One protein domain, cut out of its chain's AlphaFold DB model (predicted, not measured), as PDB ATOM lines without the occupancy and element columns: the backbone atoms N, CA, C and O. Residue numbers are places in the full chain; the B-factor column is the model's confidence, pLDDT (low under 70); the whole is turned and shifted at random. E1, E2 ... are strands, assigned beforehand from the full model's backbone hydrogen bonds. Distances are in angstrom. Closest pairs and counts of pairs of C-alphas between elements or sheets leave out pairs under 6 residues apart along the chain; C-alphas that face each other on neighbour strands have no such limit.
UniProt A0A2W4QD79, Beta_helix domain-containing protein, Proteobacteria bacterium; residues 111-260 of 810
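Overview. This is residues 111 to 260 of the 810 residues of the protein "Beta_helix domain-containing protein" of Proteobacteria bacterium (UniProt A0A2W4QD79). The printed part is wound in stacked turns, a solenoid whose three walls are parallel sheets: E1 E6 E9 E12 E14, E5 E8 E11 E13 and E2 E7 E10. The hairpin of E3 and E4 sits at a corner of the first turn, and E15, in the last turn, continues the third wall through a short pairing. There are 150 printed residues with no named helix and fifteen named strands, E1 to E15 in chain order; the class is all strand, though under half of the residues, 60 of 150, are in named elements. The whole is compact, with a radius of gyration of the C-alphas of 14.4 A and spans of 41 by 34 by 23 A.

Arrangement. Start at E1, residues 112 to 115, an edge strand of the sheet that runs on through E6, 150 to 153, E9, 191 to 193, E12, 219 to 222, and E14, 250 to 254. Look for N 113 and O 150 at 2.7 A, N 151 and O 191 at 2.8 A, N 192 and O 220 at 2.8 A, and N 221 and O 252 at 2.9 A. The next sheet, parallel like the first, runs E2, 118 to 122, E7, 169 to 173, and E10, 196 to 198, with N 120 and O 170 at 2.8 A and N 171 and O 196 at 2.8 A. E2 runs on into E3, 124 to 126, at 50 degrees. E3 and E4, 139 to 141, form an antiparallel hairpin, with N 126 and O 139 at 2.8 A. E4 runs on at 97 degrees into E5, 143 to 145, an edge strand of the parallel sheet that runs E5, E8, 181 to 185, E11, 210 to 214, and E13, 236 to 240. There N 145 and O 184 are 2.8 A apart, N 183 and O 211 2.8 A, and N 211 and O 236 2.8 A; this sheet is twisted, its C-alphas up to 4.1 A off the best plane. E15, 257 to 259, pairs with no named strand, but its residues 257 to 258 pair in parallel with residues 225 to 226, which pair with 196 to 197 of E10.

Along the chain. Find C-alpha 112 at (26.989, 1.972, -17.381), where E1 begins. E7 spans 13.4 A from C-alpha 169 at (39.817, 10.979, -18.537), and E14 also spans 13.4 A; E2 spans 12.6 A. E15 ends at C-alpha 259, at (37.355, 21.502, -31.874).

Size, cuts and confidence. The C-alphas of Ser 157 and Ala 246, the two farthest apart, are 43.3 A apart. The printed part has no cut; its long links are E3 to E4, E6 to E7, E10 to E11 and E12 to E13. Confidence under 70 falls on 21 residues, among them 201 to 209 and 228 to 235.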
ATOM      1  N   GLU A 111      23.827  -0.939 -19.860       95.50
ATOM      2  CA  GLU A 111      24.764  -0.839 -18.733       95.50
ATOM      3  C   GLU A 111      25.577   0.459 -18.735       95.50
ATOM      4  O   GLU A 111      25.724   1.129 -19.761       95.50
ATOM      5  N   THR A 112      26.121   0.805 -17.566       95.81
ATOM      6  CA  THR A 112      26.989   1.972 -17.381       95.81
ATOM      7  C   THR A 112      28.456   1.547 -17.301       95.81
ATOM      8  O   THR A 112      28.799   0.570 -16.642       95.81
ATOM      9  N   ILE A 113      29.345   2.283 -17.954       96.94
ATOM     10  CA  ILE A 113      30.795   2.131 -17.892       96.94
ATOM     11  C   ILE A 113      31.340   3.375 -17.195       96.94
ATOM     12  O   ILE A 113      31.182   4.478 -17.711       96.94
ATOM     13  N   LEU A 114      31.967   3.195 -16.036       95.25
ATOM     14  CA  LEU A 114      32.664   4.259 -15.321       95.25
ATOM     15  C   LEU A 114      34.137   4.252 -15.720       95.25
ATOM     16  O   LEU A 114      34.788   3.203 -15.700       95.25
ATOM     17  N   VAL A 115      34.651   5.420 -16.086       94.94
ATOM     18  CA  VAL A 115      36.023   5.599 -16.557       94.94
ATOM     19  C   VAL A 115      36.756   6.503 -15.581       94.94
ATOM     20  O   VAL A 115      36.396   7.669 -15.435       94.94
ATOM     21  N   ALA A 116      37.750   5.938 -14.894       89.75
ATOM     22  CA  ALA A 116      38.609   6.678 -13.979       89.75
ATOM     23  C   ALA A 116      39.454   7.723 -14.735       89.75
ATOM     24  O   ALA A 116      39.626   7.605 -15.951       89.75
ATOM     25  N   PRO A 117      40.009   8.725 -14.036       85.25
ATOM     26  CA  PRO A 117      40.996   9.637 -14.598       85.25
ATOM     27  C   PRO A 117      42.164   8.901 -15.259       85.25
ATOM     28  O   PRO A 117      42.643   7.877 -14.768       85.25
ATOM     29  N   GLY A 118      42.631   9.429 -16.389       78.56
ATOM     30  CA  GLY A 118      43.744   8.842 -17.134       78.56
ATOM     31  C   GLY A 118      43.590   8.875 -18.651       78.56
ATOM     32  O   GLY A 118      42.595   9.335 -19.208       78.56
ATOM     33  N   THR A 119      44.613   8.362 -19.331       83.00
ATOM     34  CA  THR A 119      44.704   8.349 -20.793       83.00
ATOM     35  C   THR A 119      44.649   6.919 -21.309       83.00
ATOM     36  O   THR A 119      45.529   6.109 -21.011       83.00
ATOM     37  N   TYR A 120      43.647   6.617 -22.128       81.94
ATOM     38  CA  TYR A 120      43.378   5.277 -22.638       81.94
ATOM     39  C   TYR A 120      43.683   5.214 -24.130       81.94
ATOM     40  O   TYR A 120      42.972   5.793 -24.946       81.94
ATOM     41  N   GLY A 121      44.768   4.526 -24.487       85.69
ATOM     42  CA  GLY A 121      45.109   4.256 -25.881       85.69
ATOM     43  C   GLY A 121      44.201   3.172 -26.454       85.69
ATOM     44  O   GLY A 121      44.310   2.009 -26.068       85.69
ATOM     45  N   GLU A 122      43.331   3.541 -27.387       89.50
ATOM     46  CA  GLU A 122      42.352   2.646 -28.000       89.50
ATOM     47  C   GLU A 122      42.713   2.374 -29.460       89.50
ATOM     48  O   GLU A 122      43.131   3.272 -30.195       89.50
ATOM     49  N   GLY A 123      42.559   1.127 -29.902       90.69
ATOM     50  CA  GLY A 123      42.756   0.800 -31.306       90.69
ATOM     51  C   GLY A 123      42.790  -0.685 -31.614       90.69
ATOM     52  O   GLY A 123      43.627  -1.416 -31.084       90.69
ATOM     53  N   ARG A 124      41.921  -1.137 -32.524       93.00
ATOM     54  CA  ARG A 124      42.006  -2.472 -33.137       93.00
ATOM     55  C   ARG A 124      41.235  -2.554 -34.451       93.00
ATOM     56  O   ARG A 124      40.517  -1.637 -34.839       93.00
ATOM     57  N   THR A 125      41.397  -3.675 -35.143       94.00
ATOM     58  CA  THR A 125      40.556  -4.035 -36.288       94.00
ATOM     59  C   THR A 125      39.237  -4.624 -35.797       94.00
ATOM     60  O   THR A 125      39.230  -5.434 -34.866       94.00
ATOM     61  N   PHE A 126      38.149  -4.216 -36.442       93.88
ATOM     62  CA  PHE A 126      36.791  -4.699 -36.221       93.88
ATOM     63  C   PHE A 126      36.290  -5.354 -37.504       93.88
ATOM     64  O   PHE A 126      36.456  -4.800 -38.599       93.88
ATOM     65  N   ASP A 127      35.718  -6.548 -37.390       93.12
ATOM     66  CA  ASP A 127      35.113  -7.218 -38.538       93.12
ATOM     67  C   ASP A 127      33.715  -6.662 -38.869       93.12
ATOM     68  O   ASP A 127      33.137  -5.875 -38.125       93.12
ATOM     69  N   ALA A 128      33.179  -7.028 -40.036       88.62
ATOM     70  CA  ALA A 128      31.885  -6.511 -40.481       88.62
ATOM     71  C   ALA A 128      30.724  -6.924 -39.553       88.62
ATOM     72  O   ALA A 128      29.739  -6.195 -39.459       88.62
ATOM     73  N   ASP A 129      30.850  -8.054 -38.850       88.12
ATOM     74  CA  ASP A 129      29.824  -8.538 -37.927       88.12
ATOM     75  C   ASP A 129      29.826  -7.698 -36.636       88.12
ATOM     76  O   ASP A 129      28.763  -7.308 -36.147       88.12
ATOM     77  N   GLU A 130      31.006  -7.330 -36.121       89.81
ATOM     78  CA  GLU A 130      31.176  -6.421 -34.977       89.81
ATOM     79  C   GLU A 130      30.666  -4.996 -35.254       89.81
ATOM     80  O   GLU A 130      30.230  -4.303 -34.327       89.81
ATOM     81  N   LEU A 131      30.710  -4.559 -36.517       88.44
ATOM     82  CA  LEU A 131      30.251  -3.239 -36.970       88.44
ATOM     83  C   LEU A 131      28.744  -3.186 -37.286       88.44
ATOM     84  O   LEU A 131      28.212  -2.108 -37.574       88.44
ATOM     85  N   GLY A 132      28.045  -4.320 -37.203       78.62
ATOM     86  CA  GLY A 132      26.596  -4.423 -37.358       78.62
ATOM     87  C   GLY A 132      26.069  -4.032 -38.747       78.62
ATOM     88  O   GLY A 132      26.781  -4.008 -39.748       78.62
ATOM     89  N   ALA A 133      24.778  -3.689 -38.825       68.38
ATOM     90  CA  ALA A 133      24.069  -3.402 -40.081       68.38
ATOM     91  C   ALA A 133      24.404  -2.031 -40.721       68.38
ATOM     92  O   ALA A 133      23.628  -1.501 -41.515       68.38
ATOM     93  N   THR A 134      25.565  -1.451 -40.412       71.50
ATOM     94  CA  THR A 134      26.045  -0.186 -41.000       71.50
ATOM     95  C   THR A 134      26.411  -0.327 -42.482       71.50
ATOM     96  O   THR A 134      26.456   0.661 -43.225       71.50
ATOM     97  N   GLY A 135      26.668  -1.566 -42.921       74.50
ATOM     98  CA  GLY A 135      27.177  -1.914 -44.247       74.50
ATOM     99  C   GLY A 135      28.624  -1.463 -44.474       74.50
ATOM    100  O   GLY A 135      29.029  -1.295 -45.629       74.50
ATOM    101  N   LEU A 136      29.359  -1.190 -43.393       83.50
ATOM    102  CA  LEU A 136      30.799  -0.962 -43.402       83.50
ATOM    103  C   LEU A 136      31.522  -2.314 -43.501       83.50
ATOM    104  O   LEU A 136      31.062  -3.319 -42.962       83.50
ATOM    105  N   GLY A 137      32.639  -2.352 -44.227       85.69
ATOM    106  CA  GLY A 137      33.511  -3.528 -44.266       85.69
ATOM    107  C   GLY A 137      34.465  -3.570 -43.071       85.69
ATOM    108  O   GLY A 137      34.559  -2.607 -42.314       85.69
ATOM    109  N   THR A 138      35.224  -4.662 -42.944       92.00
ATOM    110  CA  THR A 138      36.309  -4.773 -41.957       92.00
ATOM    111  C   THR A 138      37.278  -3.596 -42.075       92.00
ATOM    112  O   THR A 138      37.870  -3.358 -43.142       92.00
ATOM    113  N   ASP A 139      37.460  -2.888 -40.965       91.88
ATOM    114  CA  ASP A 139      38.334  -1.723 -40.868       91.88
ATOM    115  C   ASP A 139      38.865  -1.557 -39.436       91.88
ATOM    116  O   ASP A 139      38.532  -2.319 -38.526       91.88
ATOM    117  N   THR A 140      39.746  -0.588 -39.248       91.50
ATOM    118  CA  THR A 140      40.427  -0.302 -37.993       91.50
ATOM    119  C   THR A 140      39.908   1.007 -37.413       91.50
ATOM    120  O   THR A 140      39.761   1.987 -38.128       91.50
ATOM    121  N   TYR A 141      39.646   1.035 -36.112       91.75
ATOM    122  CA  TYR A 141      39.177   2.227 -35.405       91.75
ATOM    123  C   TYR A 141      39.864   2.302 -34.047       91.75
ATOM    124  O   TYR A 141      40.249   1.264 -33.499       91.75
ATOM    125  N   GLY A 142      39.970   3.511 -33.496       89.38
ATOM    126  CA  GLY A 142      40.366   3.725 -32.112       89.38
ATOM    127  C   GLY A 142      39.370   3.048 -31.177       89.38
ATOM    128  O   GLY A 142      39.697   2.064 -30.525       89.38
ATOM    129  N   LEU A 143      38.123   3.519 -31.191       94.19
ATOM    130  CA  LEU A 143      37.032   2.996 -30.362       94.19
ATOM    131  C   LEU A 143      35.784   2.742 -31.213       94.19
ATOM    132  O   LEU A 143      35.427   3.577 -32.046       94.19
ATOM    133  N   VAL A 144      35.089   1.630 -30.967       96.31
ATOM    134  CA  VAL A 144      33.777   1.327 -31.557       96.31
ATOM    135  C   VAL A 144      32.751   1.094 -30.452       96.31
ATOM    136  O   VAL A 144      32.857   0.154 -29.662       96.31
ATOM    137  N   ILE A 145      31.706   1.920 -30.447       96.25
ATOM    138  CA  ILE A 145      30.557   1.810 -29.548       96.25
ATOM    139  C   ILE A 145      29.428   1.088 -30.288       96.25
ATOM    140  O   ILE A 145      28.559   1.701 -30.913       96.25
ATOM    141  N   ASN A 146      29.465  -0.243 -30.229       94.50
ATOM    142  CA  ASN A 146      28.501  -1.143 -30.872       94.50
ATOM    143  C   ASN A 146      27.473  -1.747 -29.904       94.50
ATOM    144  O   ASN A 146      26.721  -2.651 -30.273       94.50
ATOM    145  N   LYS A 147      27.391  -1.224 -28.676       94.69
ATOM    146  CA  LYS A 147      26.353  -1.568 -27.698       94.69
ATOM    147  C   LYS A 147      25.734  -0.309 -27.108       94.69
ATOM    148  O   LYS A 147      26.408   0.704 -26.956       94.69
ATOM    149  N   ALA A 148      24.450  -0.391 -26.769       94.81
ATOM    150  CA  ALA A 148      23.695   0.700 -26.161       94.81
ATOM    151  C   ALA A 148      24.128   0.900 -24.698       94.81
ATOM    152  O   ALA A 148      23.445   0.440 -23.794       94.81
ATOM    153  N   VAL A 149      25.293   1.497 -24.456       96.62
ATOM    154  CA  VAL A 149      25.863   1.702 -23.112       96.62
ATOM    155  C   VAL A 149      25.922   3.184 -22.756       96.62
ATOM    156  O   VAL A 149      25.947   4.043 -23.639       96.62
ATOM    157  N   SER A 150      25.959   3.482 -21.459       97.19
ATOM    158  CA  SER A 150      26.291   4.813 -20.950       97.19
ATOM    159  C   SER A 150      27.743   4.831 -20.490       97.19
ATOM    160  O   SER A 150      28.118   4.026 -19.647       97.19
ATOM    161  N   ILE A 151      28.575   5.701 -21.051       97.94
ATOM    162  CA  ILE A 151      29.984   5.848 -20.682       97.94
ATOM    163  C   ILE A 151      30.131   7.159 -19.912       97.94
ATOM    164  O   ILE A 151      29.813   8.223 -20.437       97.94
ATOM    165  N   GLN A 152      30.604   7.080 -18.675       97.19
ATOM    166  CA  GLN A 152      30.674   8.201 -17.746       97.19
ATOM    167  C   GLN A 152      32.101   8.340 -17.214       97.19
ATOM    168  O   GLN A 152      32.608   7.443 -16.537       97.19
ATOM    169  N   GLY A 153      32.737   9.475 -17.499       93.25
ATOM    170  CA  GLY A 153      33.970   9.874 -16.830       93.25
ATOM    171  C   GLY A 153      33.703  10.245 -15.375       93.25
ATOM    172  O   GLY A 153      32.659  10.827 -15.052       93.25
ATOM    173  N   VAL A 154      34.632   9.890 -14.496       88.06
ATOM    174  CA  VAL A 154      34.583  10.265 -13.083       88.06
ATOM    175  C   VAL A 154      35.819  11.062 -12.683       88.06
ATOM    176  O   VAL A 154      36.871  10.930 -13.306       88.06
ATOM    177  N   SER A 155      35.683  11.891 -11.653       79.81
ATOM    178  CA  SER A 155      36.792  12.609 -11.023       79.81
ATOM    179  C   SER A 155      37.712  11.658 -10.245       79.81
ATOM    180  O   SER A 155      37.406  10.473 -10.068       79.81
ATOM    181  N   ASP A 156      38.810  12.185  -9.697       76.31
ATOM    182  CA  ASP A 156      39.715  11.433  -8.811       76.31
ATOM    183  C   ASP A 156      39.024  10.894  -7.544       76.31
ATOM    184  O   ASP A 156      39.485   9.912  -6.966       76.31
ATOM    185  N   SER A 157      37.894  11.490  -7.141       70.12
ATOM    186  CA  SER A 157      37.051  11.038  -6.024       70.12
ATOM    187  C   SER A 157      35.949  10.048  -6.439       70.12
ATOM    188  O   SER A 157      35.211   9.524  -5.598       70.12
ATOM    189  N   GLY A 158      35.821   9.762  -7.738       73.75
ATOM    190  CA  GLY A 158      34.794   8.881  -8.297       73.75
ATOM    191  C   GLY A 158      33.432   9.550  -8.497       73.75
ATOM    192  O   GLY A 158      32.452   8.860  -8.789       73.75
ATOM    193  N   GLU A 159      33.349  10.874  -8.348       83.06
ATOM    194  CA  GLU A 159      32.137  11.631  -8.658       83.06
ATOM    195  C   GLU A 159      31.953  11.776 -10.166       83.06
ATOM    196  O   GLU A 159      32.909  11.796 -10.937       83.06
ATOM    197  N   TRP A 160      30.702  11.841 -10.610       86.50
ATOM    198  CA  TRP A 160      30.401  11.922 -12.033       86.50
ATOM    199  C   TRP A 160      30.744  13.307 -12.559       86.50
ATOM    200  O   TRP A 160      30.224  14.306 -12.069       86.50
ATOM    201  N   ILE A 161      31.548  13.353 -13.614       75.44
ATOM    202  CA  ILE A 161      31.855  14.601 -14.304       75.44
ATOM    203  C   ILE A 161      30.600  15.068 -15.052       75.44
ATOM    204  O   ILE A 161      30.048  14.345 -15.893       75.44
ATOM    205  N   SER A 162      30.130  16.271 -14.722       77.56
ATOM    206  CA  SER A 162      28.978  16.929 -15.353       77.56
ATOM    207  C   SER A 162      29.330  18.206 -16.111       77.56
ATOM    208  O   SER A 162      28.459  18.734 -16.799       77.56
ATOM    209  N   ASP A 163      30.573  18.672 -16.002       73.06
ATOM    210  CA  ASP A 163      31.111  19.827 -16.719       73.06
ATOM    211  C   ASP A 163      32.320  19.397 -17.568       73.06
ATOM    212  O   ASP A 163      33.100  18.543 -17.147       73.06
ATOM    213  N   CYS A 164      32.463  19.945 -18.777       72.44
ATOM    214  CA  CYS A 164      33.579  19.595 -19.650       72.44
ATOM    215  C   CYS A 164      34.930  20.120 -19.139       72.44
ATOM    216  O   CYS A 164      35.963  19.557 -19.503       72.44
ATOM    217  N   ASP A 165      34.932  21.156 -18.294       69.75
ATOM    218  CA  ASP A 165      36.152  21.695 -17.677       69.75
ATOM    219  C   ASP A 165      36.759  20.723 -16.649       69.75
ATOM    220  O   ASP A 165      37.954  20.779 -16.367       69.75
ATOM    221  N   ASP A 166      35.954  19.786 -16.133       71.94
ATOM    222  CA  ASP A 166      36.360  18.774 -15.149       71.94
ATOM    223  C   ASP A 166      36.760  17.436 -15.779       71.94
ATOM    224  O   ASP A 166      36.966  16.443 -15.079       71.94
ATOM    225  N   VAL A 167      36.851  17.373 -17.110       76.44
ATOM    226  CA  VAL A 167      37.217  16.152 -17.832       76.44
ATOM    227  C   VAL A 167      38.622  15.695 -17.434       76.44
ATOM    228  O   VAL A 167      39.628  16.273 -17.839       76.44
ATOM    229  N   ALA A 168      38.678  14.594 -16.685       78.62
ATOM    230  CA  ALA A 168      39.914  14.013 -16.154       78.62
ATOM    231  C   ALA A 168      40.377  12.742 -16.898       78.62
ATOM    232  O   ALA A 168      41.480  12.238 -16.674       78.62
ATOM    233  N   ALA A 169      39.546  12.207 -17.795       83.56
ATOM    234  CA  ALA A 169      39.817  10.979 -18.537       83.56
ATOM    235  C   ALA A 169      39.725  11.202 -20.049       83.56
ATOM    236  O   ALA A 169      38.804  11.866 -20.522       83.56
ATOM    237  N   ALA A 170      40.650  10.620 -20.818       85.19
ATOM    238  CA  ALA A 170      40.726  10.790 -22.265       85.19
ATOM    239  C   ALA A 170      40.906   9.463 -23.019       85.19
ATOM    240  O   ALA A 170      41.830   8.696 -22.747       85.19
ATOM    241  N   ALA A 171      40.063   9.227 -24.025       85.81
ATOM    242  CA  ALA A 171      40.254   8.183 -25.026       85.81
ATOM    243  C   ALA A 171      41.131   8.716 -26.170       85.81
ATOM    244  O   ALA A 171      40.791   9.707 -26.819       85.81
ATOM    245  N   VAL A 172      42.252   8.050 -26.436       86.75
ATOM    246  CA  VAL A 172      43.218   8.420 -27.477       86.75
ATOM    247  C   VAL A 172      43.216   7.358 -28.561       86.75
ATOM    248  O   VAL A 172      43.592   6.212 -28.318       86.75
ATOM    249  N   ALA A 173      42.820   7.729 -29.775       85.19
ATOM    250  CA  ALA A 173      42.824   6.817 -30.906       85.19
ATOM    251  C   ALA A 173      44.255   6.556 -31.405       85.19
ATOM    252  O   ALA A 173      44.941   7.430 -31.938       85.19
ATOM    253  N   LEU A 174      44.698   5.308 -31.283       85.12
ATOM    254  CA  LEU A 174      45.987   4.830 -31.786       85.12
ATOM    255  C   LEU A 174      45.949   4.511 -33.286       85.12
ATOM    256  O   LEU A 174      46.992   4.341 -33.915       85.12
ATOM    257  N   CYS A 175      44.753   4.419 -33.859       82.88
ATOM    258  CA  CYS A 175      44.516   4.145 -35.265       82.88
ATOM    259  C   CYS A 175      43.205   4.792 -35.736       82.88
ATOM    260  O   CYS A 175      42.375   5.218 -34.935       82.88
ATOM    261  N   GLN A 176      43.031   4.853 -37.052       85.06
ATOM    262  CA  GLN A 176      41.841   5.376 -37.715       85.06
ATOM    263  C   GLN A 176      41.459   4.475 -38.891       85.06
ATOM    264  O   GLN A 176      42.293   3.706 -39.384       85.06
ATOM    265  N   SER A 177      40.221   4.613 -39.357       86.88
ATOM    266  CA  SER A 177      39.723   3.881 -40.520       86.88
ATOM    267  C   SER A 177      40.371   4.355 -41.815       86.88
ATOM    268  O   SER A 177      41.015   5.409 -41.866       86.88
ATOM    269  N   ARG A 178      40.139   3.619 -42.909       82.81
ATOM    270  CA  ARG A 178      40.569   4.047 -44.253       82.81
ATOM    271  C   ARG A 178      39.961   5.384 -44.684       82.81
ATOM    272  O   ARG A 178      40.542   6.076 -45.513       82.81
ATOM    273  N   GLU A 179      38.810   5.748 -44.124       78.25
ATOM    274  CA  GLU A 179      38.141   7.030 -44.372       78.25
ATOM    275  C   GLU A 179      38.579   8.132 -43.393       78.25
ATOM    276  O   GLU A 179      38.093   9.257 -43.472       78.25
ATOM    277  N   GLY A 180      39.509   7.838 -42.479       80.94
ATOM    278  CA  GLY A 180      40.005   8.801 -41.504       80.94
ATOM    279  C   GLY A 180      39.019   9.074 -40.370       80.94
ATOM    280  O   GLY A 180      38.883  10.223 -39.952       80.94
ATOM    281  N   VAL A 181      38.304   8.037 -39.915       87.00
ATOM    282  CA  VAL A 181      37.438   8.075 -38.726       87.00
ATOM    283  C   VAL A 181      38.166   7.448 -37.541       87.00
ATOM    284  O   VAL A 181      38.638   6.316 -37.644       87.00
ATOM    285  N   SER A 182      38.241   8.157 -36.412       88.06
ATOM    286  CA  SER A 182      38.907   7.657 -35.196       88.06
ATOM    287  C   SER A 182      37.969   6.859 -34.289       88.06
ATOM    288  O   SER A 182      38.315   5.761 -33.849       88.06
ATOM    289  N   PHE A 183      36.771   7.381 -34.037       92.31
ATOM    290  CA  PHE A 183      35.779   6.792 -33.145       92.31
ATOM    291  C   PHE A 183      34.464   6.565 -33.890       92.31
ATOM    292  O   PHE A 183      33.972   7.439 -34.604       92.31
ATOM    293  N   LEU A 184      33.881   5.381 -33.726       94.50
ATOM    294  CA  LEU A 184      32.681   4.969 -34.447       94.50
ATOM    295  C   LEU A 184      31.564   4.602 -33.469       94.50
ATOM    296  O   LEU A 184      31.773   3.831 -32.533       94.50
ATOM    297  N   VAL A 185      30.355   5.097 -33.722       94.81
ATOM    298  CA  VAL A 185      29.150   4.738 -32.962       94.81
ATOM    299  C   VAL A 185      28.182   4.015 -33.887       94.81
ATOM    300  O   VAL A 185      27.699   4.591 -34.863       94.81
ATOM    301  N   THR A 186      27.892   2.752 -33.581       92.81
ATOM    302  CA  THR A 186      26.987   1.905 -34.377       92.81
ATOM    303  C   THR A 186      25.774   1.417 -33.588       92.81
ATOM    304  O   THR A 186      24.796   0.981 -34.194       92.81
ATOM    305  N   ALA A 187      25.788   1.525 -32.257       91.56
ATOM    306  CA  ALA A 187      24.634   1.204 -31.428       91.56
ATOM    307  C   ALA A 187      23.751   2.412 -31.138       91.56
ATOM    308  O   ALA A 187      24.227   3.478 -30.746       91.56
ATOM    309  N   GLY A 188      22.441   2.202 -31.267       90.44
ATOM    310  CA  GLY A 188      21.461   3.204 -30.882       90.44
ATOM    311  C   GLY A 188      21.347   3.346 -29.365       90.44
ATOM    312  O   GLY A 188      21.510   2.370 -28.635       90.44
ATOM    313  N   GLY A 189      21.063   4.558 -28.889       90.75
ATOM    314  CA  GLY A 189      20.897   4.852 -27.460       90.75
ATOM    315  C   GLY A 189      22.196   4.914 -26.647       90.75
ATOM    316  O   GLY A 189      22.133   4.972 -25.420       90.75
ATOM    317  N   ALA A 190      23.366   4.872 -27.290       95.25
ATOM    318  CA  ALA A 190      24.640   5.058 -26.603       95.25
ATOM    319  C   ALA A 190      24.776   6.498 -26.081       95.25
ATOM    320  O   ALA A 190      24.467   7.451 -26.795       95.25
ATOM    321  N   SER A 191      25.268   6.667 -24.854       96.75
ATOM    322  CA  SER A 191      25.502   7.987 -24.256       96.75
ATOM    323  C   SER A 191      26.908   8.091 -23.687       96.75
ATOM    324  O   SER A 191      27.436   7.123 -23.148       96.75
ATOM    325  N   ILE A 192      27.511   9.266 -23.811       97.50
ATOM    326  CA  ILE A 192      28.843   9.587 -23.313       97.50
ATOM    327  C   ILE A 192      28.745  10.869 -22.497       97.50
ATOM    328  O   ILE A 192      28.134  11.846 -22.945       97.50
ATOM    329  N   ARG A 193      29.360  10.878 -21.316       96.50
ATOM    330  CA  ARG A 193      29.475  12.070 -20.485       96.50
ATOM    331  C   ARG A 193      30.850  12.195 -19.838       96.50
ATOM    332  O   ARG A 193      31.378  11.200 -19.348       96.50
ATOM    333  N   GLY A 194      31.384  13.415 -19.775       87.56
ATOM    334  CA  GLY A 194      32.543  13.714 -18.933       87.56
ATOM    335  C   GLY A 194      33.855  13.122 -19.436       87.56
ATOM    336  O   GLY A 194      34.693  12.749 -18.621       87.56
ATOM    337  N   LEU A 195      34.025  12.974 -20.755       89.25
ATOM    338  CA  LEU A 195      35.204  12.336 -21.346       89.25
ATOM    339  C   LEU A 195      35.881  13.190 -22.415       89.25
ATOM    340  O   LEU A 195      35.239  13.913 -23.175       89.25
ATOM    341  N   GLY A 196      37.201  13.055 -22.479       87.19
ATOM    342  CA  GLY A 196      38.059  13.618 -23.507       87.19
ATOM    343  C   GLY A 196      38.239  12.645 -24.670       87.19
ATOM    344  O   GLY A 196      38.381  11.439 -24.465       87.19
ATOM    345  N   PHE A 197      38.290  13.157 -25.895       87.38
ATOM    346  CA  PHE A 197      38.522  12.369 -27.103       87.38
ATOM    347  C   PHE A 197      39.617  13.001 -27.949       87.38
ATOM    348  O   PHE A 197      39.512  14.154 -28.371       87.38
ATOM    349  N   VAL A 198      40.666  12.223 -28.212       84.62
ATOM    350  CA  VAL A 198      41.814  12.632 -29.022       84.62
ATOM    351  C   VAL A 198      41.890  11.719 -30.247       84.62
ATOM    352  O   VAL A 198      42.123  10.515 -30.085       84.62
ATOM    353  N   PRO A 199      41.666  12.239 -31.468       79.44
ATOM    354  CA  PRO A 199      41.719  11.427 -32.677       79.44
ATOM    355  C   PRO A 199      43.150  11.002 -33.022       79.44
ATOM    356  O   PRO A 199      44.136  11.558 -32.534       79.44
ATOM    357  N   SER A 200      43.259  10.009 -33.903       75.69
ATOM    358  CA  SER A 200      44.545   9.572 -34.435       75.69
ATOM    359  C   SER A 200      45.071  10.581 -35.458       75.69
ATOM    360  O   SER A 200      44.300  11.242 -36.152       75.69
ATOM    361  N   GLY A 201      46.396  10.684 -35.589       64.62
ATOM    362  CA  GLY A 201      47.002  11.470 -36.666       64.62
ATOM    363  C   GLY A 201      46.739  10.844 -38.044       64.62
ATOM    364  O   GLY A 201      46.581   9.625 -38.133       64.62
ATOM    365  N   PRO A 202      46.739  11.635 -39.134       55.84
ATOM    366  CA  PRO A 202      46.462  11.112 -40.467       55.84
ATOM    367  C   PRO A 202      47.484  10.038 -40.870       55.84
ATOM    368  O   PRO A 202      48.695  10.267 -40.874       55.84
ATOM    369  N   ALA A 203      46.993   8.852 -41.228       45.94
ATOM    370  CA  ALA A 203      47.776   7.814 -41.886       45.94
ATOM    371  C   ALA A 203      47.799   8.078 -43.406       45.94
ATOM    372  O   ALA A 203      46.830   7.783 -44.104       45.94
ATOM    373  N   GLY A 204      48.902   8.629 -43.925       48.88
ATOM    374  CA  GLY A 204      49.069   8.937 -45.358       48.88
ATOM    375  C   GLY A 204      48.287  10.172 -45.839       48.88
ATOM    376  O   GLY A 204      47.862  10.987 -45.026       48.88
ATOM    377  N   ASP A 205      48.079  10.303 -47.158       42.47
ATOM    378  CA  ASP A 205      47.324  11.408 -47.799       42.47
ATOM    379  C   ASP A 205      45.815  11.419 -47.455       42.47
ATOM    380  O   ASP A 205      45.049  12.262 -47.927       42.47
ATOM    381  N   CYS A 206      45.354  10.483 -46.623       44.00
ATOM    382  CA  CYS A 206      43.995  10.432 -46.109       44.00
ATOM    383  C   CYS A 206      43.850  11.465 -44.981       44.00
ATOM    384  O   CYS A 206      44.082  11.160 -43.810       44.00
ATOM    385  N   ALA A 207      43.482  12.702 -45.326       49.94
ATOM    386  CA  ALA A 207      43.107  13.711 -44.338       49.94
ATOM    387  C   ALA A 207      41.987  13.148 -43.444       49.94
ATOM    388  O   ALA A 207      40.927  12.785 -43.955       49.94
ATOM    389  N   ALA A 208      42.233  13.044 -42.133       50.97
ATOM    390  CA  ALA A 208      41.245  12.573 -41.165       50.97
ATOM    391  C   ALA A 208      39.919  13.334 -41.355       50.97
ATOM    392  O   ALA A 208      39.878  14.570 -41.284       50.97
ATOM    393  N   ARG A 209      38.846  12.607 -41.688       69.75
ATOM    394  CA  ARG A 209      37.564  13.211 -42.070       69.75
ATOM    395  C   ARG A 209      36.719  13.534 -40.847       69.75
ATOM    396  O   ARG A 209      36.069  14.579 -40.877       69.75
ATOM    397  N   ALA A 210      36.741  12.695 -39.805       83.88
ATOM    398  CA  ALA A 210      35.951  12.898 -38.591       83.88
ATOM    399  C   ALA A 210      36.553  12.240 -37.335       83.88
ATOM    400  O   ALA A 210      37.012  11.099 -37.376       83.88
ATOM    401  N   CYS A 211      36.472  12.921 -36.189       87.75
ATOM    402  CA  CYS A 211      36.805  12.324 -34.897       87.75
ATOM    403  C   CYS A 211      35.758  11.260 -34.529       87.75
ATOM    404  O   CYS A 211      36.111  10.090 -34.388       87.75
ATOM    405  N   PHE A 212      34.473  11.631 -34.503       91.38
ATOM    406  CA  PHE A 212      33.349  10.698 -34.394       91.38
ATOM    407  C   PHE A 212      32.590  10.536 -35.709       91.38
ATOM    408  O   PHE A 212      32.214  11.532 -36.323       91.38
ATOM    409  N   ALA A 213      32.253   9.296 -36.073       92.12
ATOM    410  CA  ALA A 213      31.184   8.993 -37.025       92.12
ATOM    411  C   ALA A 213      30.040   8.244 -36.324       92.12
ATOM    412  O   ALA A 213      30.249   7.191 -35.718       92.12
ATOM    413  N   VAL A 214      28.821   8.779 -36.406       93.06
ATOM    414  CA  VAL A 214      27.641   8.272 -35.694       93.06
ATOM    415  C   VAL A 214      26.630   7.697 -36.683       93.06
ATOM    416  O   VAL A 214      25.868   8.421 -37.318       93.06
ATOM    417  N   HIS A 215      26.605   6.370 -36.801       90.06
ATOM    418  CA  HIS A 215      25.719   5.632 -37.707       90.06
ATOM    419  C   HIS A 215      24.407   5.168 -37.051       90.06
ATOM    420  O   HIS A 215      23.652   4.415 -37.665       90.06
ATOM    421  N   ALA A 216      24.128   5.593 -35.817       86.06
ATOM    422  CA  ALA A 216      22.991   5.130 -35.028       86.06
ATOM    423  C   ALA A 216      22.148   6.279 -34.451       86.06
ATOM    424  O   ALA A 216      22.624   7.401 -34.293       86.06
ATOM    425  N   SER A 217      20.884   5.991 -34.126       87.56
ATOM    426  CA  SER A 217      19.949   6.934 -33.496       87.56
ATOM    427  C   SER A 217      20.048   6.932 -31.968       87.56
ATOM    428  O   SER A 217      20.344   5.925 -31.335       87.56
ATOM    429  N   GLY A 218      19.735   8.062 -31.343       90.19
ATOM    430  CA  GLY A 218      19.697   8.220 -29.889       90.19
ATOM    431  C   GLY A 218      21.077   8.380 -29.253       90.19
ATOM    432  O   GLY A 218      21.237   8.012 -28.095       90.19
ATOM    433  N   PHE A 219      22.064   8.880 -29.997       94.94
ATOM    434  CA  PHE A 219      23.400   9.131 -29.460       94.94
ATOM    435  C   PHE A 219      23.421  10.377 -28.563       94.94
ATOM    436  O   PHE A 219      22.937  11.434 -28.968       94.94
ATOM    437  N   GLY A 220      23.993  10.268 -27.365       96.88
ATOM    438  CA  GLY A 220      24.206  11.392 -26.452       96.88
ATOM    439  C   GLY A 220      25.691  11.682 -26.242       96.88
ATOM    440  O   GLY A 220      26.440  10.769 -25.903       96.88
ATOM    441  N   LEU A 221      26.108  12.939 -26.387       96.88
ATOM    442  CA  LEU A 221      27.434  13.424 -25.997       96.88
ATOM    443  C   LEU A 221      27.255  14.645 -25.096       96.88
ATOM    444  O   LEU A 221      26.666  15.649 -25.508       96.88
ATOM    445  N   HIS A 222      27.734  14.544 -23.862       94.31
ATOM    446  CA  HIS A 222      27.478  15.537 -22.825       94.31
ATOM    447  C   HIS A 222      28.756  15.904 -22.074       94.31
ATOM    448  O   HIS A 222      29.533  15.003 -21.766       94.31
ATOM    449  N   ALA A 223      28.952  17.167 -21.686       84.38
ATOM    450  CA  ALA A 223      30.047  17.550 -20.778       84.38
ATOM    451  C   ALA A 223      31.416  16.993 -21.213       84.38
ATOM    452  O   ALA A 223      32.193  16.526 -20.388       84.38
ATOM    453  N   SER A 224      31.658  16.890 -22.519       89.25
ATOM    454  CA  SER A 224      32.800  16.165 -23.077       89.25
ATOM    455  C   SER A 224      33.666  17.096 -23.910       89.25
ATOM    456  O   SER A 224      33.191  18.086 -24.470       89.25
ATOM    457  N   VAL A 225      34.947  16.757 -24.011       86.75
ATOM    458  CA  VAL A 225      35.911  17.511 -24.810       86.75
ATOM    459  C   VAL A 225      36.335  16.656 -25.989       86.75
ATOM    460  O   VAL A 225      36.864  15.561 -25.829       86.75
ATOM    461  N   VAL A 226      36.132  17.163 -27.193       87.94
ATOM    462  CA  VAL A 226      36.664  16.575 -28.416       87.94
ATOM    463  C   VAL A 226      37.785  17.506 -28.888       87.94
ATOM    464  O   VAL A 226      37.482  18.624 -29.304       87.94
ATOM    465  N   GLU A 227      39.042  17.016 -28.814       72.81
ATOM    466  CA  GLU A 227      40.321  17.533 -29.390       72.81
ATOM    467  C   GLU A 227      41.318  18.345 -28.521       72.81
ATOM    468  O   GLU A 227      40.933  19.046 -27.587       72.81
ATOM    469  N   ARG A 228      42.624  18.302 -28.901       44.88
ATOM    470  CA  ARG A 228      43.679  19.280 -28.492       44.88
ATOM    471  C   ARG A 228      44.951  19.393 -29.384       44.88
ATOM    472  O   ARG A 228      45.782  20.253 -29.093       44.88
ATOM    473  N   GLU A 229      45.177  18.619 -30.458       40.94
ATOM    474  CA  GLU A 229      46.422  18.761 -31.262       40.94
ATOM    475  C   GLU A 229      46.263  19.704 -32.475       40.94
ATOM    476  O   GLU A 229      45.874  19.306 -33.577       40.94
ATOM    477  N   ARG A 230      46.641  20.980 -32.276       39.09
ATOM    478  CA  ARG A 230      46.838  21.991 -33.335       39.09
ATOM    479  C   ARG A 230      47.905  21.503 -34.325       39.09
ATOM    480  O   ARG A 230      49.097  21.685 -34.105       39.09
ATOM    481  N   GLY A 231      47.471  20.841 -35.393       41.72
ATOM    482  CA  GLY A 231      48.333  20.251 -36.423       41.72
ATOM    483  C   GLY A 231      47.879  18.874 -36.916       41.72
ATOM    484  O   GLY A 231      48.371  18.419 -37.947       41.72
ATOM    485  N   ARG A 232      46.932  18.226 -36.217       46.72
ATOM    486  CA  ARG A 232      46.399  16.891 -36.554       46.72
ATOM    487  C   ARG A 232      44.867  16.784 -36.550       46.72
ATOM    488  O   ARG A 232      44.352  15.674 -36.614       46.72
ATOM    489  N   GLY A 233      44.145  17.901 -36.466       43.19
ATOM    490  CA  GLY A 233      42.690  17.881 -36.293       43.19
ATOM    491  C   GLY A 233      41.961  17.185 -37.444       43.19
ATOM    492  O   GLY A 233      42.372  17.286 -38.607       43.19
ATOM    493  N   SER A 234      40.859  16.506 -37.136       53.94
ATOM    494  CA  SER A 234      39.863  16.134 -38.149       53.94
ATOM    495  C   SER A 234      39.094  17.386 -38.579       53.94
ATOM    496  O   SER A 234      38.986  18.347 -37.825       53.94
ATOM    497  N   ALA A 235      38.571  17.450 -39.807       67.75
ATOM    498  CA  ALA A 235      37.736  18.601 -40.192       67.75
ATOM    499  C   ALA A 235      36.418  18.638 -39.391       67.75
ATOM    500  O   ALA A 235      35.837  19.707 -39.213       67.75
ATOM    501  N   ARG A 236      35.982  17.469 -38.901       85.38
ATOM    502  CA  ARG A 236      34.715  17.225 -38.209       85.38
ATOM    503  C   ARG A 236      34.982  16.633 -36.825       85.38
ATOM    504  O   ARG A 236      35.619  15.584 -36.726       85.38
ATOM    505  N   ALA A 237      34.472  17.259 -35.772       89.12
ATOM    506  CA  ALA A 237      34.473  16.682 -34.429       89.12
ATOM    507  C   ALA A 237      33.429  15.558 -34.331       89.12
ATOM    508  O   ALA A 237      33.732  14.460 -33.864       89.12
ATOM    509  N   VAL A 238      32.219  15.800 -34.845       93.44
ATOM    510  CA  VAL A 238      31.133  14.813 -34.872       93.44
ATOM    511  C   VAL A 238      30.481  14.802 -36.249       93.44
ATOM    512  O   VAL A 238      29.984  15.822 -36.721       93.44
ATOM    513  N   HIS A 239      30.461  13.642 -36.899       91.88
ATOM    514  CA  HIS A 239      29.826  13.433 -38.196       91.88
ATOM    515  C   HIS A 239      28.660  12.456 -38.083       91.88
ATOM    516  O   HIS A 239      28.820  11.334 -37.609       91.88
ATOM    517  N   PHE A 240      27.492  12.873 -38.562       91.56
ATOM    518  CA  PHE A 240      26.309  12.037 -38.740       91.56
ATOM    519  C   PHE A 240      26.146  11.723 -40.236       91.56
ATOM    520  O   PHE A 240      25.494  12.489 -40.954       91.56
ATOM    521  N   PRO A 241      26.767  10.643 -40.741       87.69
ATOM    522  CA  PRO A 241      26.712  10.277 -42.152       87.69
ATOM    523  C   PRO A 241      25.309   9.861 -42.591       87.69
ATOM    524  O   PRO A 241      24.475   9.444 -41.787       87.69
ATOM    525  N   ARG A 242      25.057   9.892 -43.904       81.50
ATOM    526  CA  ARG A 242      23.784   9.419 -44.470       81.50
ATOM    527  C   ARG A 242      23.501   7.979 -44.061       81.50
ATOM    528  O   ARG A 242      24.292   7.074 -44.335       81.50
ATOM    529  N   ARG A 243      22.332   7.751 -43.462       74.69
ATOM    530  CA  ARG A 243      21.902   6.413 -43.049       74.69
ATOM    531  C   ARG A 243      21.226   5.661 -44.194       74.69
ATOM    532  O   ARG A 243      20.440   6.227 -44.950       74.69
ATOM    533  N   ARG A 244      21.524   4.361 -44.297       69.38
ATOM    534  CA  ARG A 244      20.914   3.439 -45.277       69.38
ATOM    535  C   ARG A 244      19.572   2.867 -44.820       69.38
ATOM    536  O   ARG A 244      18.759   2.494 -45.656       69.38
ATOM    537  N   ASP A 245      19.352   2.796 -43.510       70.44
ATOM    538  CA  ASP A 245      18.132   2.270 -42.880       70.44
ATOM    539  C   ASP A 245      16.945   3.244 -42.929       70.44
ATOM    540  O   ASP A 245      15.824   2.886 -42.571       70.44
ATOM    541  N   ALA A 246      17.188   4.461 -43.420       64.38
ATOM    542  CA  ALA A 246      16.197   5.506 -43.591       64.38
ATOM    543  C   ALA A 246      15.552   5.984 -42.266       64.38
ATOM    544  O   ALA A 246      14.523   6.667 -42.279       64.38
ATOM    545  N   GLU A 247      16.151   5.671 -41.114       74.56
ATOM    546  CA  GLU A 247      15.725   6.218 -39.830       74.56
ATOM    547  C   GLU A 247      16.145   7.690 -39.669       74.56
ATOM    548  O   GLU A 247      17.207   8.091 -40.154       74.56
ATOM    549  N   PRO A 248      15.351   8.501 -38.945       75.75
ATOM    550  CA  PRO A 248      15.726   9.871 -38.629       75.75
ATOM    551  C   PRO A 248      16.992   9.901 -37.765       75.75
ATOM    552  O   PRO A 248      17.161   9.091 -36.845       75.75
ATOM    553  N   HIS A 249      17.873  10.868 -38.027       82.50
ATOM    554  CA  HIS A 249      18.978  11.176 -37.122       82.50
ATOM    555  C   HIS A 249      18.398  11.629 -35.787       82.50
ATOM    556  O   HIS A 249      17.596  12.560 -35.757       82.50
ATOM    557  N   ARG A 250      18.776  10.961 -34.695       89.75
ATOM    558  CA  ARG A 250      18.424  11.379 -33.335       89.75
ATOM    559  C   ARG A 250      19.691  11.487 -32.513       89.75
ATOM    560  O   ARG A 250      20.401  10.489 -32.404       89.75
ATOM    561  N   ALA A 251      19.976  12.653 -31.953       93.50
ATOM    562  CA  ALA A 251      21.155  12.838 -31.119       93.50
ATOM    563  C   ALA A 251      21.013  14.042 -30.191       93.50
ATOM    564  O   ALA A 251      20.285  14.985 -30.490       93.50
ATOM    565  N   VAL A 252      21.742  14.022 -29.082       95.25
ATOM    566  CA  VAL A 252      21.812  15.136 -28.139       95.25
ATOM    567  C   VAL A 252      23.280  15.447 -27.879       95.25
ATOM    568  O   VAL A 252      23.985  14.650 -27.269       95.25
ATOM    569  N   LEU A 253      23.736  16.600 -28.358       96.00
ATOM    570  CA  LEU A 253      25.063  17.146 -28.101       96.00
ATOM    571  C   LEU A 253      24.894  18.346 -27.175       96.00
ATOM    572  O   LEU A 253      24.358  19.375 -27.597       96.00
ATOM    573  N   THR A 254      25.301  18.222 -25.913       89.69
ATOM    574  CA  THR A 254      25.145  19.321 -24.952       89.69
ATOM    575  C   THR A 254      26.364  19.575 -24.103       89.69
ATOM    576  O   THR A 254      26.922  18.625 -23.562       89.69
ATOM    577  N   ALA A 255      26.664  20.843 -23.836       80.06
ATOM    578  CA  ALA A 255      27.718  21.196 -22.895       80.06
ATOM    579  C   ALA A 255      29.077  20.583 -23.289       80.06
ATOM    580  O   ALA A 255      29.770  20.027 -22.451       80.06
ATOM    581  N   ASN A 256      29.427  20.574 -24.576       84.94
ATOM    582  CA  ASN A 256      30.701  20.026 -25.040       84.94
ATOM    583  C   ASN A 256      31.626  21.124 -25.556       84.94
ATOM    584  O   ASN A 256      31.160  22.129 -26.091       84.94
ATOM    585  N   VAL A 257      32.929  20.858 -25.505       85.00
ATOM    586  CA  VAL A 257      33.937  21.597 -26.271       85.00
ATOM    587  C   VAL A 257      34.315  20.750 -27.477       85.00
ATOM    588  O   VAL A 257      34.867  19.661 -27.329       85.00
ATOM    589  N   LEU A 258      34.001  21.230 -28.677       87.75
ATOM    590  CA  LEU A 258      34.205  20.524 -29.937       87.75
ATOM    591  C   LEU A 258      35.172  21.321 -30.818       87.75
ATOM    592  O   LEU A 258      34.778  22.298 -31.456       87.75
ATOM    593  N   ASN A 259      36.439  20.901 -30.900       81.56
ATOM    594  CA  ASN A 259      37.355  21.502 -31.874       81.56
ATOM    595  C   ASN A 259      37.235  20.779 -33.217       81.56
ATOM    596  O   ASN A 259      37.898  19.787 -33.487       81.56
ATOM    597  N   GLY A 260      36.353  21.282 -34.062       82.00
ATOM    598  CA  GLY A 260      35.981  20.690 -35.335       82.00
ATOM    599  C   GLY A 260      34.476  20.801 -35.526       82.00
ATOM    600  O   GLY A 260      33.722  21.014 -34.579       82.00
TER     601      GLY A 260